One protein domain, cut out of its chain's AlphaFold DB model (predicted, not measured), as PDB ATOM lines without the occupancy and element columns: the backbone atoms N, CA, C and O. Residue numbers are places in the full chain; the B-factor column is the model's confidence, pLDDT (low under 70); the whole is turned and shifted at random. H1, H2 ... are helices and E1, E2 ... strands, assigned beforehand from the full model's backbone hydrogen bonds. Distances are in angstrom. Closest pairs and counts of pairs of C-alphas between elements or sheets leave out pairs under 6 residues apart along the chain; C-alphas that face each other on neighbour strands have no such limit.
ATOM      1  N   ALA A   7      38.589  79.014 201.831       83.94
ATOM      2  CA  ALA A   7      39.529  77.973 202.208       83.94
ATOM      3  C   ALA A   7      40.731  78.617 202.902       83.94
ATOM      4  O   ALA A   7      41.311  79.566 202.374       83.94
ATOM      5  N   VAL A   8      41.112  78.081 204.061       87.25
ATOM      6  CA  VAL A   8      42.274  78.525 204.835       87.25
ATOM      7  C   VAL A   8      43.281  77.383 204.871       87.25
ATOM      8  O   VAL A   8      43.009  76.307 205.407       87.25
ATOM      9  N   SER A   9      44.435  77.602 204.256       88.88
ATOM     10  CA  SER A   9      45.558  76.666 204.216       88.88
ATOM     11  C   SER A   9      46.754  77.270 204.937       88.88
ATOM     12  O   SER A   9      47.053  78.445 204.768       88.88
ATOM     13  N   ILE A  10      47.440  76.472 205.744       90.75
ATOM     14  CA  ILE A  10      48.664  76.865 206.429       90.75
ATOM     15  C   ILE A  10      49.794  76.249 205.611       90.75
ATOM     16  O   ILE A  10      49.776  75.045 205.336       90.75
ATOM     17  N   GLU A  11      50.736  77.072 205.169       89.88
ATOM     18  CA  GLU A  11      51.865  76.657 204.340       89.88
ATOM     19  C   GLU A  11      53.182  76.973 205.039       89.88
ATOM     20  O   GLU A  11      53.352  78.071 205.568       89.88
ATOM     21  N   SER A  12      54.134  76.040 204.993       87.44
ATOM     22  CA  SER A  12      55.490  76.301 205.475       87.44
ATOM     23  C   SER A  12      56.227  77.280 204.563       87.44
ATOM     24  O   SER A  12      56.106  77.233 203.337       87.44
ATOM     25  N   GLU A  13      57.039  78.158 205.145       78.44
ATOM     26  CA  GLU A  13      57.841  79.127 204.387       78.44
ATOM     27  C   GLU A  13      59.183  78.549 203.906       78.44
ATOM     28  O   GLU A  13      59.840  79.114 203.030       78.44
ATOM     29  N   ALA A  14      59.557  77.367 204.406       61.22
ATOM     30  CA  ALA A  14      60.894  76.781 204.302       61.22
ATOM     31  C   ALA A  14      61.404  76.451 202.878       61.22
ATOM     32  O   ALA A  14      62.533  75.990 202.736       61.22
ATOM     33  N   THR A  15      60.655  76.697 201.796       48.38
ATOM     34  CA  THR A  15      61.168  76.548 200.416       48.38
ATOM     35  C   THR A  15      60.486  77.493 199.422       48.38
ATOM     36  O   THR A  15      59.715  77.099 198.547       48.38
ATOM     37  N   ALA A  16      60.867  78.771 199.465       44.50
ATOM     38  CA  ALA A  16      60.454  79.793 198.494       44.50
ATOM     39  C   ALA A  16      60.782  79.472 197.008       44.50
ATOM     40  O   ALA A  16      60.373  80.212 196.117       44.50
ATOM     41  N   ARG A  17      61.496  78.374 196.701       43.44
ATOM     42  CA  ARG A  17      61.800  77.941 195.321       43.44
ATOM     43  C   ARG A  17      60.772  76.993 194.690       43.44
ATOM     44  O   ARG A  17      60.860  76.770 193.486       43.44
ATOM     45  N   SER A  18      59.796  76.481 195.442       44.69
ATOM     46  CA  SER A  18      58.795  75.523 194.926       44.69
ATOM     47  C   SER A  18      57.350  75.798 195.362       44.69
ATOM     48  O   SER A  18      56.455  75.036 195.004       44.69
ATOM     49  N   GLY A  19      57.099  76.912 196.057       47.94
ATOM     50  CA  GLY A  19      55.843  77.119 196.777       47.94
ATOM     51  C   GLY A  19      55.893  76.368 198.104       47.94
ATOM     52  O   GLY A  19      56.343  75.224 198.157       47.94
ATOM     53  N   GLY A  20      55.505  77.039 199.186       57.59
ATOM     54  CA  GLY A  20      55.434  76.422 200.507       57.59
ATOM     55  C   GLY A  20      54.601  75.142 200.485       57.59
ATOM     56  O   GLY A  20      53.634  75.030 199.728       57.59
ATOM     57  N   GLY A  21      54.988  74.153 201.287       75.75
ATOM     58  CA  GLY A  21      54.214  72.922 201.410       75.75
ATOM     59  C   GLY A  21      52.987  73.170 202.278       75.75
ATOM     60  O   GLY A  21      53.114  73.754 203.352       75.75
ATOM     61  N   HIS A  22      51.810  72.719 201.840       83.38
ATOM     62  CA  HIS A  22      50.627  72.682 202.701       83.38
ATOM     63  C   HIS A  22      50.920  71.816 203.932       83.38
ATOM     64  O   HIS A  22      51.252  70.639 203.780       83.38
ATOM     65  N   VAL A  23      50.788  72.394 205.127       86.19
ATOM     66  CA  VAL A  23      51.037  71.701 206.398       86.19
ATOM     67  C   VAL A  23      49.759  71.410 207.176       86.19
ATOM     68  O   VAL A  23      49.688  70.382 207.837       86.19
ATOM     69  N   ALA A  24      48.749  72.279 207.088       88.19
ATOM     70  CA  ALA A  24      47.470  72.089 207.766       88.19
ATOM     71  C   ALA A  24      46.353  72.914 207.114       88.19
ATOM     72  O   ALA A  24      46.603  73.855 206.359       88.19
ATOM     73  N   ALA A  25      45.108  72.589 207.454       89.50
ATOM     74  CA  ALA A  25      43.937  73.405 207.142       89.50
ATOM     75  C   ALA A  25      43.372  74.022 208.425       89.50
ATOM     76  O   ALA A  25      43.494  73.430 209.498       89.50
ATOM     77  N   GLY A  26      42.727  75.178 208.305       90.81
ATOM     78  CA  GLY A  26      42.183  75.898 209.453       90.81
ATOM     79  C   GLY A  26      40.908  76.672 209.148       90.81
ATOM     80  O   GLY A  26      40.294  76.502 208.092       90.81
ATOM     81  N   TRP A  27      40.542  77.548 210.077       91.25
ATOM     82  CA  TRP A  27      39.411  78.461 209.945       91.25
ATOM     83  C   TRP A  27      39.786  79.870 210.364       91.25
ATOM     84  O   TRP A  27      40.471  80.058 211.364       91.25
ATOM     85  N   LEU A  28      39.301  80.856 209.618       91.25
ATOM     86  CA  LEU A  28      39.412  82.265 209.959       91.25
ATOM     87  C   LEU A  28      38.287  82.595 210.945       91.25
ATOM     88  O   LEU A  28      37.123  82.661 210.545       91.25
ATOM     89  N   VAL A  29      38.637  82.769 212.220       90.75
ATOM     90  CA  VAL A  29      37.678  83.063 213.305       90.75
ATOM     91  C   VAL A  29      37.546  84.557 213.589       90.75
ATOM     92  O   VAL A  29      36.509  85.023 214.051       90.75
ATOM     93  N   GLU A  30      38.580  85.327 213.256       90.94
ATOM     94  CA  GLU A  30      38.606  86.791 213.264       90.94
ATOM     95  C   GLU A  30      39.444  87.260 212.065       90.94
ATOM     96  O   GLU A  30      40.264  86.481 211.579       90.94
ATOM     97  N   PRO A  31      39.337  88.521 211.600       91.31
ATOM     98  CA  PRO A  31      40.155  89.009 210.488       91.31
ATOM     99  C   PRO A  31      41.663  88.806 210.689       91.31
ATOM    100  O   PRO A  31      42.393  88.663 209.718       91.31
ATOM    101  N   THR A  32      42.139  88.766 211.933       95.12
ATOM    102  CA  THR A  32      43.554  88.595 212.284       95.12
ATOM    103  C   THR A  32      43.866  87.252 212.945       95.12
ATOM    104  O   THR A  32      44.977  87.098 213.446       95.12
ATOM    105  N   ARG A  33      42.929  86.290 212.988       94.06
ATOM    106  CA  ARG A  33      43.141  85.012 213.694       94.06
ATOM    107  C   ARG A  33      42.635  83.789 212.955       94.06
ATOM    108  O   ARG A  33      41.488  83.745 212.503       94.06
ATOM    109  N   VAL A  34      43.470  82.754 212.949       93.81
ATOM    110  CA  VAL A  34      43.157  81.442 212.379       93.81
ATOM    111  C   VAL A  34      43.268  80.340 213.421       93.81
ATOM    112  O   VAL A  34      44.268  80.248 214.120       93.81
ATOM    113  N   VAL A  35      42.270  79.462 213.479       93.38
ATOM    114  CA  VAL A  35      42.318  78.215 214.251       93.38
ATOM    115  C   VAL A  35      42.808  77.080 213.365       93.38
ATOM    116  O   VAL A  35      42.295  76.888 212.263       93.38
ATOM    117  N   VAL A  36      43.760  76.298 213.865       93.88
ATOM    118  CA  VAL A  36      44.252  75.062 213.251       93.88
ATOM    119  C   VAL A  36      43.877  73.899 214.176       93.88
ATOM    120  O   VAL A  36      44.527  73.733 215.208       93.88
ATOM    121  N   PRO A  37      42.826  73.119 213.855       91.44
ATOM    122  CA  PRO A  37      42.299  72.082 214.748       91.44
ATOM    123  C   PRO A  37      43.193  70.846 214.863       91.44
ATOM    124  O   PRO A  37      43.109  70.141 215.857       91.44
ATOM    125  N   ASP A  38      44.020  70.582 213.851       91.06
ATOM    126  CA  ASP A  38      44.955  69.453 213.805       91.06
ATOM    127  C   ASP A  38      46.341  69.980 213.391       91.06
ATOM    128  O   ASP A  38      46.717  69.924 212.213       91.06
ATOM    129  N   PRO A  39      47.047  70.672 214.305       90.19
ATOM    130  CA  PRO A  39      48.325  71.294 213.996       90.19
ATOM    131  C   PRO A  39      49.442  70.237 213.956       90.19
ATOM    132  O   PRO A  39      49.532  69.395 214.850       90.19
ATOM    133  N   PRO A  40      50.356  70.286 212.970       89.38
ATOM    134  CA  PRO A  40      51.523  69.415 212.980       89.38
ATOM    135  C   PRO A  40      52.447  69.772 214.161       89.38
ATOM    136  O   PRO A  40      52.487  70.939 214.561       89.38
ATOM    137  N   PRO A  41      53.263  68.828 214.673       85.69
ATOM    138  CA  PRO A  41      54.122  69.064 215.840       85.69
ATOM    139  C   PRO A  41      55.006  70.311 215.716       85.69
ATOM    140  O   PRO A  41      55.069  71.116 216.640       85.69
ATOM    141  N   GLY A  42      55.588  70.525 214.531       85.44
ATOM    142  CA  GLY A  42      56.457  71.671 214.265       85.44
ATOM    143  C   GLY A  42      55.756  73.038 214.319       85.44
ATOM    144  O   GLY A  42      56.404  74.073 214.428       85.44
ATOM    145  N   LEU A  43      54.421  73.064 214.218       87.75
ATOM    146  CA  LEU A  43      53.646  74.291 214.389       87.75
ATOM    147  C   LEU A  43      53.472  74.609 215.877       87.75
ATOM    148  O   LEU A  43      53.575  75.765 216.267       87.75
ATOM    149  N   LEU A  44      53.237  73.588 216.707       88.56
ATOM    150  CA  LEU A  44      53.038  73.739 218.151       88.56
ATOM    151  C   LEU A  44      54.325  74.120 218.893       88.56
ATOM    152  O   LEU A  44      54.268  74.890 219.848       88.56
ATOM    153  N   ASP A  45      55.471  73.591 218.464       85.56
ATOM    154  CA  ASP A  45      56.777  73.880 219.071       85.56
ATOM    155  C   ASP A  45      57.466  75.139 218.505       85.56
ATOM    156  O   ASP A  45      58.522  75.542 218.999       85.56
ATOM    157  N   GLY A  46      56.859  75.778 217.497       83.25
ATOM    158  CA  GLY A  46      57.359  76.999 216.863       83.25
ATOM    159  C   GLY A  46      58.553  76.796 215.926       83.25
ATOM    160  O   GLY A  46      59.173  77.777 215.524       83.25
ATOM    161  N   SER A  47      58.900  75.556 215.571       85.62
ATOM    162  CA  SER A  47      59.989  75.262 214.628       85.62
ATOM    163  C   SER A  47      59.612  75.469 213.156       85.62
ATOM    164  O   SER A  47      60.497  75.498 212.295       85.62
ATOM    165  N   LEU A  48      58.319  75.611 212.848       85.25
ATOM    166  CA  LEU A  48      57.815  75.906 211.509       85.25
ATOM    167  C   LEU A  48      57.457  77.385 211.349       85.25
ATOM    168  O   LEU A  48      56.450  77.852 211.882       85.25
ATOM    169  N   ASP A  49      58.205  78.077 210.492       87.44
ATOM    170  CA  ASP A  49      57.765  79.346 209.915       87.44
ATOM    171  C   ASP A  49      56.620  79.081 208.932       87.44
ATOM    172  O   ASP A  49      56.761  78.284 207.990       87.44
ATOM    173  N   VAL A  50      55.474  79.733 209.149       89.44
ATOM    174  CA  VAL A  50      54.262  79.506 208.357       89.44
ATOM    175  C   VAL A  50      53.599  80.794 207.878       89.44
ATOM    176  O   VAL A  50      53.487  81.789 208.595       89.44
ATOM    177  N   SER A  51      53.054  80.712 206.670       91.19
ATOM    178  CA  SER A  51      52.115  81.673 206.100       91.19
ATOM    179  C   SER A  51      50.708  81.076 206.087       91.19
ATOM    180  O   SER A  51      50.524  79.892 205.791       91.19
ATOM    181  N   VAL A  52      49.696  81.912 206.302       90.62
ATOM    182  CA  VAL A  52      48.293  81.570 206.062       90.62
ATOM    183  C   VAL A  52      47.903  81.989 204.651       90.62
ATOM    184  O   VAL A  52      48.096  83.133 204.244       90.62
ATOM    185  N   VAL A  53      47.341  81.045 203.908       89.31
ATOM    186  CA  VAL A  53      46.888  81.186 202.530       89.31
ATOM    187  C   VAL A  53      45.366  81.099 202.498       89.31
ATOM    188  O   VAL A  53      44.795  80.059 202.836       89.31
ATOM    189  N   LEU A  54      44.709  82.188 202.098       87.44
ATOM    190  CA  LEU A  54      43.254  82.302 202.035       87.44
ATOM    191  C   LEU A  54      42.779  82.451 200.592       87.44
ATOM    192  O   LEU A  54      43.300  83.263 199.824       87.44
ATOM    193  N   ALA A  55      41.761  81.678 200.229       82.88
ATOM    194  CA  ALA A  55      41.144  81.728 198.911       82.88
ATOM    195  C   ALA A  55      39.620  81.717 199.045       82.88
ATOM    196  O   ALA A  55      39.066  80.834 199.699       82.88
ATOM    197  N   GLY A  56      38.948  82.688 198.424       75.44
ATOM    198  CA  GLY A  56      37.492  82.667 198.276       75.44
ATOM    199  C   GLY A  56      37.043  81.663 197.210       75.44
ATOM    200  O   GLY A  56      37.843  81.236 196.379       75.44
ATOM    201  N   ALA A  57      35.763  81.286 197.235       66.12
ATOM    202  CA  ALA A  57      35.154  80.431 196.210       66.12
ATOM    203  C   ALA A  57      35.074  81.096 194.825       66.12
ATOM    204  O   ALA A  57      35.158  80.405 193.813       66.12
ATOM    205  N   ASP A  58      34.950  82.422 194.786       60.19
ATOM    206  CA  ASP A  58      35.013  83.203 193.553       60.19
ATOM    207  C   ASP A  58      36.487  83.499 193.242       60.19
ATOM    208  O   ASP A  58      37.219  83.896 194.147       60.19
ATOM    209  N   GLU A  59      36.914  83.282 191.991       53.16
ATOM    210  CA  GLU A  59      38.291  83.296 191.444       53.16
ATOM    211  C   GLU A  59      39.083  84.619 191.645       53.16
ATOM    212  O   GLU A  59      39.574  85.238 190.703       53.16
ATOM    213  N   GLY A  60      39.213  85.091 192.884       59.25
ATOM    214  CA  GLY A  60      39.989  86.260 193.284       59.25
ATOM    215  C   GLY A  60      41.418  85.892 193.700       59.25
ATOM    216  O   GLY A  60      41.674  84.738 194.046       59.25
ATOM    217  N   PRO A  61      42.373  86.846 193.677       64.56
ATOM    218  CA  PRO A  61      43.770  86.613 194.066       64.56
ATOM    219  C   PRO A  61      43.843  85.966 195.448       64.56
ATOM    220  O   PRO A  61      43.136  86.394 196.339       64.56
ATOM    221  N   VAL A  62      44.687  84.968 195.656       78.44
ATOM    222  CA  VAL A  62      44.923  84.302 196.934       78.44
ATOM    223  C   VAL A  62      45.565  85.311 197.874       78.44
ATOM    224  O   VAL A  62      46.479  86.046 197.500       78.44
ATOM    225  N   GLU A  63      45.052  85.393 199.094       87.19
ATOM    226  CA  GLU A  63      45.693  86.159 200.153       87.19
ATOM    227  C   GLU A  63      46.762  85.295 200.804       87.19
ATOM    228  O   GLU A  63      46.493  84.149 201.153       87.19
ATOM    229  N   ARG A  64      47.963  85.838 200.982       90.62
ATOM    230  CA  ARG A  64      49.012  85.206 201.779       90.62
ATOM    231  C   ARG A  64      49.413  86.174 202.876       90.62
ATOM    232  O   ARG A  64      49.856  87.278 202.566       90.62
ATOM    233  N   ILE A  65      49.254  85.762 204.126       91.94
ATOM    234  CA  ILE A  65      49.567  86.580 205.295       91.94
ATOM    235  C   ILE A  65      50.513  85.784 206.197       91.94
ATOM    236  O   ILE A  65      50.152  84.677 206.605       91.94
ATOM    237  N   PRO A  66      51.714  86.301 206.508       92.00
ATOM    238  CA  PRO A  66      52.606  85.668 207.474       92.00
ATOM    239  C   PRO A  66      51.946  85.544 208.851       92.00
ATOM    240  O   PRO A  66      51.189  86.429 209.268       92.00
ATOM    241  N   SER A  67      52.259  84.466 209.567       92.12
ATOM    242  CA  SER A  67      51.941  84.366 210.991       92.12
ATOM    243  C   SER A  67      52.914  85.224 211.806       92.12
ATOM    244  O   SER A  67      54.115  85.218 211.552       92.12
ATOM    245  N   THR A  68      52.409  85.954 212.798       92.44
ATOM    246  CA  THR A  68      53.232  86.676 213.787       92.44
ATOM    247  C   THR A  68      53.366  85.932 215.108       92.44
ATOM    248  O   THR A  68      54.183  86.316 215.941       92.44
ATOM    249  N   GLY A  69      52.561  84.891 215.326       87.88
ATOM    250  CA  GLY A  69      52.554  84.146 216.577       87.88
ATOM    251  C   GLY A  69      51.700  82.891 216.493       87.88
ATOM    252  O   GLY A  69      50.692  82.854 215.785       87.88
ATOM    253  N   VAL A  70      52.116  81.863 217.231       91.75
ATOM    254  CA  VAL A  70      51.371  80.614 217.394       91.75
ATOM    255  C   VAL A  70      51.052  80.430 218.866       91.75
ATOM    256  O   VAL A  70      51.952  80.325 219.696       91.75
ATOM    257  N   ASN A  71      49.766  80.366 219.186       91.50
ATOM    258  CA  ASN A  71      49.287  80.035 220.518       91.50
ATOM    259  C   ASN A  71      48.842  78.570 220.521       91.50
ATOM    260  O   ASN A  71      47.769  78.241 220.009       91.50
ATOM    261  N   ALA A  72      49.676  77.691 221.077       91.25
ATOM    262  CA  ALA A  72      49.313  76.300 221.328       91.25
ATOM    263  C   ALA A  72      48.324  76.232 222.502       91.25
ATOM    264  O   ALA A  72      48.609  76.719 223.597       91.25
ATOM    265  N   LEU A  73      47.158  75.632 222.272       89.62
ATOM    266  CA  LEU A  73      46.109  75.467 223.268       89.62
ATOM    267  C   LEU A  73      45.833  73.989 223.496       89.62
ATOM    268  O   LEU A  73      45.834  73.187 222.563       89.62
ATOM    269  N   ARG A  74      45.548  73.650 224.754       90.56
ATOM    270  CA  ARG A  74      45.154  72.304 225.151       90.56
ATOM    271  C   ARG A  74      43.870  72.349 225.967       90.56
ATOM    272  O   ARG A  74      43.851  72.951 227.036       90.56
ATOM    273  N   LEU A  75      42.817  71.701 225.471       88.88
ATOM    274  CA  LEU A  75      41.497  71.626 226.108       88.88
ATOM    275  C   LEU A  75      40.970  70.194 226.041       88.88
ATOM    276  O   LEU A  75      41.123  69.535 225.015       88.88
ATOM    277  N   ALA A  76      40.381  69.697 227.134       89.12
ATOM    278  CA  ALA A  76      39.891  68.315 227.243       89.12
ATOM    279  C   ALA A  76      40.897  67.246 226.744       89.12
ATOM    280  O   ALA A  76      40.518  66.207 226.210       89.12
ATOM    281  N   GLY A  77      42.200  67.505 226.904       87.38
ATOM    282  CA  GLY A  77      43.277  66.615 226.465       87.38
ATOM    283  C   GLY A  77      43.693  66.740 224.995       87.38
ATOM    284  O   GLY A  77      44.772  66.240 224.676       87.38
ATOM    285  N   ALA A  78      42.925  67.439 224.153       91.62
ATOM    286  CA  ALA A  78      43.231  67.688 222.746       91.62
ATOM    287  C   ALA A  78      44.049  68.974 222.552       91.62
ATOM    288  O   ALA A  78      43.881  69.934 223.307       91.62
ATOM    289  N   GLU A  79      44.917  68.991 221.541       92.88
ATOM    290  CA  GLU A  79      45.791  70.121 221.214       92.88
ATOM    291  C   GLU A  79      45.390  70.749 219.879       92.88
ATOM    292  O   GLU A  79      45.122  70.049 218.906       92.88
ATOM    293  N   PHE A  80      45.356  72.075 219.837       93.62
ATOM    294  CA  PHE A  80      45.102  72.853 218.627       93.62
ATOM    295  C   PHE A  80      45.871  74.174 218.687       93.62
ATOM    296  O   PHE A  80      46.366  74.568 219.744       93.62
ATOM    297  N   ALA A  81      45.994  74.867 217.557       94.75
ATOM    298  CA  ALA A  81      46.730  76.127 217.490       94.75
ATOM    299  C   ALA A  81      45.830  77.298 217.092       94.75
ATOM    300  O   ALA A  81      44.917  77.148 216.278       94.75
ATOM    301  N   VAL A  82      46.134  78.478 217.627       94.50
ATOM    302  CA  VAL A  82      45.600  79.759 217.151       94.50
ATOM    303  C   VAL A  82      46.753  80.592 216.608       94.50
ATOM    304  O   VAL A  82      47.688  80.909 217.341       94.50
ATOM    305  N   LEU A  83      46.690  80.930 215.324       95.31
ATOM    306  CA  LEU A  83      47.667  81.766 214.633       95.31
ATOM    307  C   LEU A  83      47.200  83.219 214.636       95.31
ATOM    308  O   LEU A  83      46.080  83.498 214.198       95.31
ATOM    309  N   ASP A  84      48.070  84.127 215.068       95.12
ATOM    310  CA  ASP A  84      47.883  85.567 214.895       95.12
ATOM    311  C   ASP A  84      48.503  85.998 213.556       95.12
ATOM    312  O   ASP A  84      49.640  85.641 213.241       95.12
ATOM    313  N   LEU A  85      47.754  86.751 212.751       94.88
ATOM    314  CA  LEU A  85      48.167  87.179 211.413       94.88
ATOM    315  C   LEU A  85      48.859  88.548 211.439       94.88
ATOM    316  O   LEU A  85      48.407  89.466 212.123       94.88
ATOM    317  N   ALA A  86      49.883  88.727 210.597       95.06
ATOM    318  CA  ALA A  86      50.606  89.998 210.454       95.06
ATOM    319  C   ALA A  86      49.736  91.176 209.975       95.06
ATOM    320  O   ALA A  86      50.081  92.341 210.183       95.06
ATOM    321  N   SER A  87      48.615  90.886 209.318       94.25
ATOM    322  CA  SER A  87      47.627  91.867 208.877       94.25
ATOM    323  C   SER A  87      46.229  91.258 208.884       94.25
ATOM    324  O   SER A  87      46.074  90.042 208.785       94.25
ATOM    325  N   ALA A  88      45.201  92.103 208.966       93.69
ATOM    326  CA  ALA A  88      43.824  91.649 208.824       93.69
ATOM    327  C   ALA A  88      43.574  91.105 207.408       93.69
ATOM    328  O   ALA A  88      43.874  91.776 206.421       93.69
ATOM    329  N   SER A  89      42.999  89.910 207.338       90.12
ATOM    330  CA  SER A  89      42.446  89.302 206.135       90.12
ATOM    331  C   SER A  89      41.342  90.179 205.560       90.12
ATOM    332  O   SER A  89      40.481  90.688 206.286       90.12
ATOM    333  N   ARG A  90      41.324  90.317 204.234       88.06
ATOM    334  CA  ARG A  90      40.200  90.950 203.525       88.06
ATOM    335  C   ARG A  90      38.963  90.045 203.466       88.06
ATOM    336  O   ARG A  90      37.878  90.511 203.118       88.06
ATOM    337  N   HIS A  91      39.129  88.748 203.727       84.94
ATOM    338  CA  HIS A  91      38.032  87.793 203.777       84.94
ATOM    339  C   HIS A  91      37.297  87.882 205.117       84.94
ATOM    340  O   HIS A  91      37.914  87.999 206.175       84.94
ATOM    341  N   ALA A  92      35.967  87.787 205.075       84.38
ATOM    342  CA  ALA A  92      35.168  87.674 206.288       84.38
ATOM    343  C   ALA A  92      35.479  86.349 207.017       84.38
ATOM    344  O   ALA A  92      35.737  85.346 206.341       84.38
ATOM    345  N   PRO A  93      35.420  86.319 208.364       86.12
ATOM    346  CA  PRO A  93      35.525  85.082 209.129       86.12
ATOM    347  C   PRO A  93      34.555  84.011 208.619       86.12
ATOM    348  O   PRO A  93      33.381  84.290 208.363       86.12
ATOM    349  N   ASN A  94      35.063  82.790 208.459       84.12
ATOM    350  CA  ASN A  94      34.292  81.622 208.028       84.12
ATOM    351  C   ASN A  94      33.972  80.677 209.193       84.12
ATOM    352  O   ASN A  94      33.288  79.674 208.994       84.12
ATOM    353  N   ALA A  95      34.451  81.003 210.391       85.12
ATOM    354  CA  ALA A  95      34.073  80.350 211.622       85.12
ATOM    355  C   ALA A  95      33.937  81.358 212.768       85.12
ATOM    356  O   ALA A  95      34.383  82.499 212.673       85.12
ATOM    357  N   VAL A  96      33.323  80.923 213.860       85.25
ATOM    358  CA  VAL A  96      33.264  81.626 215.141       85.25
ATOM    359  C   VAL A  96      34.016  80.772 216.152       85.25
ATOM    360  O   VAL A  96      33.850  79.556 216.181       85.25
ATOM    361  N   MET A  97      34.867  81.386 216.971       85.06
ATOM    362  CA  MET A  97      35.490  80.682 218.091       85.06
ATOM    363  C   MET A  97      34.411  80.395 219.148       85.06
ATOM    364  O   MET A  97      33.833  81.355 219.665       85.06
ATOM    365  N   PRO A  98      34.113  79.126 219.489       84.38
ATOM    366  CA  PRO A  98      33.178  78.839 220.566       84.38
ATOM    367  C   PRO A  98      33.752  79.288 221.914       84.38
ATOM    368  O   PRO A  98      34.967  79.289 222.119       84.38
ATOM    369  N   GLU A  99      32.871  79.620 222.859       85.44
ATOM    370  CA  GLU A  99      33.278  79.912 224.236       85.44
ATOM    371  C   GLU A  99      34.074  78.734 224.830       85.44
ATOM    372  O   GLU A  99      33.666  77.584 224.633       85.44
ATOM    373  N   PRO A 100      35.155  78.970 225.600       84.31
ATOM    374  CA  PRO A 100      36.063  77.908 226.042       84.31
ATOM    375  C   PRO A 100      35.372  76.731 226.739       84.31
ATOM    376  O   PRO A 100      35.684  75.579 226.454       84.31
ATOM    377  N   VAL A 101      34.387  77.009 227.601       87.62
ATOM    378  CA  VAL A 101      33.624  75.975 228.325       87.62
ATOM    379  C   VAL A 101      32.784  75.121 227.368       87.62
ATOM    380  O   VAL A 101      32.687  73.905 227.535       87.62
ATOM    381  N   ALA A 102      32.183  75.743 226.352       87.88
ATOM    382  CA  ALA A 102      31.402  75.035 225.343       87.88
ATOM    383  C   ALA A 102      32.311  74.221 224.411       87.88
ATOM    384  O   ALA A 102      31.982  73.083 224.080       87.88
ATOM    385  N   LEU A 103      33.467  74.779 224.038       87.25
ATOM    386  CA  LEU A 103      34.467  74.092 223.228       87.25
ATOM    387  C   LEU A 103      35.033  72.870 223.956       87.25
ATOM    388  O   LEU A 103      35.109  71.797 223.371       87.25
ATOM    389  N   GLU A 104      35.382  73.001 225.235       90.19
ATOM    390  CA  GLU A 104      35.888  71.889 226.042       90.19
ATOM    391  C   GLU A 104      34.862  70.749 226.142       90.19
ATOM    392  O   GLU A 104      35.199  69.584 225.912       90.19
ATOM    393  N   ALA A 105      33.592  71.081 226.402       90.62
ATOM    394  CA  ALA A 105      32.509  70.101 226.430       90.62
ATOM    395  C   ALA A 105      32.304  69.420 225.064       90.62
ATOM    396  O   ALA A 105      32.108  68.205 225.008       90.62
ATOM    397  N   ALA A 106      32.384  70.181 223.968       89.88
ATOM    398  CA  ALA A 106      32.278  69.644 222.615       89.88
ATOM    399  C   ALA A 106      33.456  68.713 222.282       89.88
ATOM    400  O   ALA A 106      33.237  67.602 221.812       89.88
ATOM    401  N   ILE A 107      34.696  69.100 222.593       91.31
ATOM    402  CA  ILE A 107      35.881  68.252 222.385       91.31
ATOM    403  C   ILE A 107      35.735  66.931 223.147       91.31
ATOM    404  O   ILE A 107      35.963  65.862 222.576       91.31
ATOM    405  N   ALA A 108      35.301  66.977 224.410       92.25
ATOM    406  CA  ALA A 108      35.066  65.773 225.200       92.25
ATOM    407  C   ALA A 108      33.968  64.879 224.588       92.25
ATOM    408  O   ALA A 108      34.144  63.664 224.495       92.25
ATOM    409  N   ALA A 109      32.864  65.471 224.120       92.81
ATOM    410  CA  ALA A 109      31.769  64.748 223.467       92.81
ATOM    411  C   ALA A 109      32.180  64.106 222.130       92.81
ATOM    412  O   ALA A 109      31.628  63.075 221.745       92.81
ATOM    413  N   HIS A 110      33.172  64.686 221.451       92.44
ATOM    414  CA  HIS A 110      33.720  64.213 220.181       92.44
ATOM    415  C   HIS A 110      35.043  63.440 220.337       92.44
ATOM    416  O   HIS A 110      35.789  63.281 219.375       92.44
ATOM    417  N   GLY A 111      35.344  62.920 221.533       91.56
ATOM    418  CA  GLY A 111      36.475  62.008 221.744       91.56
ATOM    419  C   GLY A 111      37.853  62.638 221.528       91.56
ATOM    420  O   GLY A 111      38.790  61.934 221.157       91.56
ATOM    421  N   GLY A 112      37.982  63.948 221.743       90.38
ATOM    422  CA  GLY A 112      39.222  64.688 221.505       90.38
ATOM    423  C   GLY A 112      39.368  65.234 220.082       90.38
ATOM    424  O   GLY A 112      40.363  65.894 219.797       90.38
ATOM    425  N   ASP A 113      38.398  65.004 219.193       90.56
ATOM    426  CA  ASP A 113      38.418  65.561 217.840       90.56
ATOM    427  C   ASP A 113      37.999  67.041 217.859       90.56
ATOM    428  O   ASP A 113      36.813  67.388 217.883       90.56
ATOM    429  N   VAL A 114      38.999  67.929 217.850       89.81
ATOM    430  CA  VAL A 114      38.796  69.385 217.829       89.81
ATOM    431  C   VAL A 114      38.061  69.819 216.568       89.81
ATOM    432  O   VAL A 114      37.236  70.732 216.628       89.81
ATOM    433  N   ARG A 115      38.309  69.170 215.422       90.00
ATOM    434  CA  ARG A 115      37.633  69.551 214.186       90.00
ATOM    435  C   ARG A 115      36.145  69.249 214.276       90.00
ATOM    436  O   ARG A 115      35.334  70.147 214.049       90.00
ATOM    437  N   ALA A 116      35.802  68.022 214.655       88.19
ATOM    438  CA  ALA A 116      34.415  67.612 214.821       88.19
ATOM    439  C   ALA A 116      33.696  68.470 215.876       88.19
ATOM    440  O   ALA A 116      32.546  68.847 215.670       88.19
ATOM    441  N   ALA A 117      34.382  68.846 216.960       88.81
ATOM    442  CA  ALA A 117      33.836  69.735 217.983       88.81
ATOM    443  C   ALA A 117      33.490  71.138 217.445       88.81
ATOM    444  O   ALA A 117      32.404  71.649 217.720       88.81
ATOM    445  N   PHE A 118      34.376  71.751 216.649       85.62
ATOM    446  CA  PHE A 118      34.119  73.052 216.013       85.62
ATOM    447  C   PHE A 118      32.974  72.990 214.995       85.62
ATOM    448  O   PHE A 118      32.113  73.871 214.971       85.62
ATOM    449  N   GLU A 119      32.944  71.944 214.168       84.44
ATOM    450  CA  GLU A 119      31.892  71.741 213.168       84.44
ATOM    451  C   GLU A 119      30.524  71.499 213.829       84.44
ATOM    452  O   GLU A 119      29.524  72.102 213.430       84.44
ATOM    453  N   ALA A 120      30.476  70.685 214.889       81.69
ATOM    454  CA  ALA A 120      29.256  70.395 215.642       81.69
ATOM    455  C   ALA A 120      28.715  71.609 216.409       81.69
ATOM    456  O   ALA A 120      27.502  71.739 216.577       81.69
ATOM    457  N   ALA A 121      29.583  72.541 216.814       75.00
ATOM    458  CA  ALA A 121      29.178  73.804 217.429       75.00
ATOM    459  C   ALA A 121      28.439  74.749 216.456       75.00
ATOM    460  O   ALA A 121      28.105  75.874 216.831       75.00
ATOM    461  N   GLY A 122      28.214  74.346 215.194       60.56
ATOM    462  CA  GLY A 122      27.536  75.156 214.174       60.56
ATOM    463  C   GLY A 122      28.283  76.448 213.847       60.56
ATOM    464  O   GLY A 122      27.728  77.369 213.252       60.56
ATOM    465  N   SER A 123      29.545  76.518 214.266       63.28
ATOM    466  CA  SER A 123      30.359  77.722 214.263       63.28
ATOM    467  C   SER A 123      31.225  77.809 213.013       63.28
ATOM    468  O   SER A 123      32.197  78.545 213.017       63.28
ATOM    469  N   VAL A 124      30.918  77.053 211.956       60.97
ATOM    470  CA  VAL A 124      31.751  76.929 210.752       60.97
ATOM    471  C   VAL A 124      30.863  76.960 209.511       60.97
ATOM    472  O   VAL A 124      29.859  76.252 209.432       60.97
ATOM    473  N   VAL A 125      31.242  77.748 208.506       63.12
ATOM    474  CA  VAL A 125      30.712  77.596 207.146       63.12
ATOM    475  C   VAL A 125      31.329  76.325 206.557       63.12
ATOM    476  O   VAL A 125      32.557  76.272 206.470       63.12
ATOM    477  N   PRO A 126      30.544  75.317 206.131       55.50
ATOM    478  CA  PRO A 126      31.094  74.056 205.644       55.50
ATOM    479  C   PRO A 126      32.148  74.284 204.554       55.50
ATOM    480  O   PRO A 126      31.863  74.868 203.503       55.50
ATOM    481  N   VAL A 127      33.372  73.822 204.808       54.66
ATOM    482  CA  VAL A 127      34.438  73.739 203.808       54.66
ATOM    483  C   VAL A 127      34.585  72.258 203.463       54.66
ATOM    484  O   VAL A 127      34.799  71.461 204.377       54.66
ATOM    485  N   PRO A 128      34.457  71.846 202.189       51.12
ATOM    486  CA  PRO A 128      34.599  70.442 201.826       51.12
ATOM    487  C   PRO A 128      35.943  69.880 202.322       51.12
ATOM    488  O   PRO A 128      36.976  70.536 202.117       51.12
ATOM    489  N   PRO A 129      35.970  68.692 202.951       43.69
ATOM    490  CA  PRO A 129      37.214  68.072 203.389       43.69
ATOM    491  C   PRO A 129      38.167  67.898 202.199       43.69
ATOM    492  O   PRO A 129      37.761  67.488 201.114       43.69
ATOM    493  N   GLY A 130      39.439  68.262 202.393       48.41
ATOM    494  CA  GLY A 130      40.454  68.248 201.333       48.41
ATOM    495  C   GLY A 130      40.571  69.542 200.521       48.41
ATOM    496  O   GLY A 130      41.427  69.599 199.643       48.41
ATOM    497  N   SER A 131      39.784  70.579 200.838       57.91
ATOM    498  CA  SER A 131      39.893  71.905 200.214       57.91
ATOM    499  C   SER A 131      41.272  72.535 200.393       57.91
ATOM    500  O   SER A 131      41.581  73.073 201.453       57.91
ATOM    501  N   LYS A 132      42.098  72.486 199.342       57.94
ATOM    502  CA  LYS A 132      43.436  73.101 199.311       57.94
ATOM    503  C   LYS A 132      43.412  74.392 198.512       57.94
ATOM    504  O   LYS A 132      43.019  74.375 197.344       57.94
ATOM    505  N   ALA A 133      43.874  75.491 199.104       59.09
ATOM    506  CA  ALA A 133      44.191  76.680 198.324       59.09
ATOM    507  C   ALA A 133      45.399  76.362 197.428       59.09
ATOM    508  O   ALA A 133      46.438  75.908 197.898       59.09
ATOM    509  N   CYS A 134      45.263  76.550 196.120       60.94
ATOM    510  CA  CYS A 134      46.363  76.395 195.183       60.94
ATOM    511  C   CYS A 134      46.993  77.758 194.926       60.94
ATOM    512  O   CYS A 134      46.467  78.538 194.134       60.94
ATOM    513  N   ALA A 135      48.152  78.026 195.526       57.16
ATOM    514  CA  ALA A 135      48.878  79.276 195.299       57.16
ATOM    515  C   ALA A 135      49.283  79.476 193.821       57.16
ATOM    516  O   ALA A 135      49.297  80.597 193.327       57.16
ATOM    517  N   LYS A 136      49.568  78.389 193.086       57.78
ATOM    518  CA  LYS A 136      50.008  78.443 191.678       57.78
ATOM    519  C   LYS A 136      48.905  78.862 190.701       57.78
ATOM    520  O   LYS A 136      49.189  79.527 189.711       57.78
ATOM    521  N   HIS A 137      47.673  78.426 190.947       49.88
ATOM    522  CA  HIS A 137      46.538  78.640 190.040       49.88
ATOM    523  C   HIS A 137      45.415  79.448 190.667       49.88
ATOM    524  O   HIS A 137      44.396  79.659 190.024       49.88
ATOM    525  N   ASN A 138      45.620  79.913 191.894       51.69
ATOM    526  CA  ASN A 138      44.779  80.900 192.527       51.69
ATOM    527  C   ASN A 138      43.326  80.439 192.775       51.69
ATOM    528  O   ASN A 138      42.400  81.239 192.704       51.69
ATOM    529  N   ILE A 139      43.127  79.143 193.039       52.97
ATOM    530  CA  ILE A 139      41.805  78.522 193.240       52.97
ATOM    531  C   ILE A 139      41.836  77.475 194.357       52.97
ATOM    532  O   ILE A 139      42.890  76.915 194.666       52.97
ATOM    533  N   VAL A 140      40.673  77.166 194.931       51.09
ATOM    534  CA  VAL A 140      40.487  76.041 195.860       51.09
ATOM    535  C   VAL A 140      40.353  74.735 195.071       51.09
ATOM    536  O   VAL A 140      39.693  74.711 194.037       51.09
ATOM    537  N   ASN A 141      40.963  73.644 195.545       57.84
ATOM    538  CA  ASN A 141      40.894  72.316 194.916       57.84
ATOM    539  C   ASN A 141      41.308  72.323 193.447       57.84
ATOM    540  O   ASN A 141      40.619  71.787 192.579       57.84
TER     541      ASN A 141
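What this domain is: This is residues 7 to 141 of the 146 residues of an uncharacterized protein of Saccharothrix texasensis (UniProt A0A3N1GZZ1). Six strands close into a small barrel, and two helices, H2 and H3, packed on each other about perpendicular, sit on it by the tip of the E5 and E6 hairpin. The very short H1 lies outside the barrel, and long stretches without a named element, residues 86 to 99 and 121 to 141, run round the outside. The printed part has 135 residues, with three named helices and six named strands in the order E1 E2 E3 H1 E4 E5 E6 H2 H3. Round the ring run E1 E2 E3 E6 E5 E4 and back to E1, each neighbour pair antiparallel, and the class is mixed, helices and strands. The whole is compact, with a radius of gyration of the C-alphas of 14.2 A and spans of 42 by 33 by 25 A.

How they stand to each other: E1, residues 7 to 12, and E2, residues 22 to 30, form a hairpin, with N 10 and O 24 2.8 A apart. E2 bends by 53 degrees at residue 25, and with E3, residues 33 to 36, it forms a hairpin, N 27 to O 35 being 2.9 A. These three are a meander, each strand the antiparallel neighbour of the one before. H1, residues 41 to 44, is on the barrel, outside it, at a height over the sheet of 7.0 A. A second meander is E4, residues 50 to 56, E5, residues 63 to 75, and E6, residues 78 to 85. Within hydrogen-bond range are N 52 and O 65 across E4 and E5, 2.8 A apart, and N 71 and O 82 across E5 and E6, 2.8 A apart; each of these two strand pairs is a hairpin. E5 bends by 75 degrees at residue 66. The ring is closed by E4 with E1, N 9 to O 53 at 2.9 A, and by E3 with E6, N 36 to O 81 at 2.8 A. H2, residues 100 to 109, is on the barrel; its closest C-alphas to E5 are those of Glu 104 and Leu 75, 5.6 A. H3, residues 114 to 120, is on the barrel, outside it, at a height of 8.8 A. H2 and H3 touch about perpendicular, at 85 degrees, with the closest C-alphas, those of Ala 106 and Ala 117, 4.9 A apart. In H2 and H3 every O i to N i+4 pair is within hydrogen-bond range, while H1 is too short for such a pair.

Where its parts are: E1 begins at C-alpha 7 (39.529, 77.973, 202.208). E2 is 21.3 A long, E5 30.0 A and E6 23.1 A. H2 is 14.1 A long, and H3 ends at C-alpha 120 (29.256, 70.395, 215.642).

The domain as a whole: The C-alphas farthest apart are those of Arg 17 and Ala 105, 43.4 A. The printed part has no cut, and its long link is E6 to H2, 14 residues. The mean pLDDT of the printed part is 80.8; residues 14 to 20, 57 to 61 and 122 to 141 are under 70.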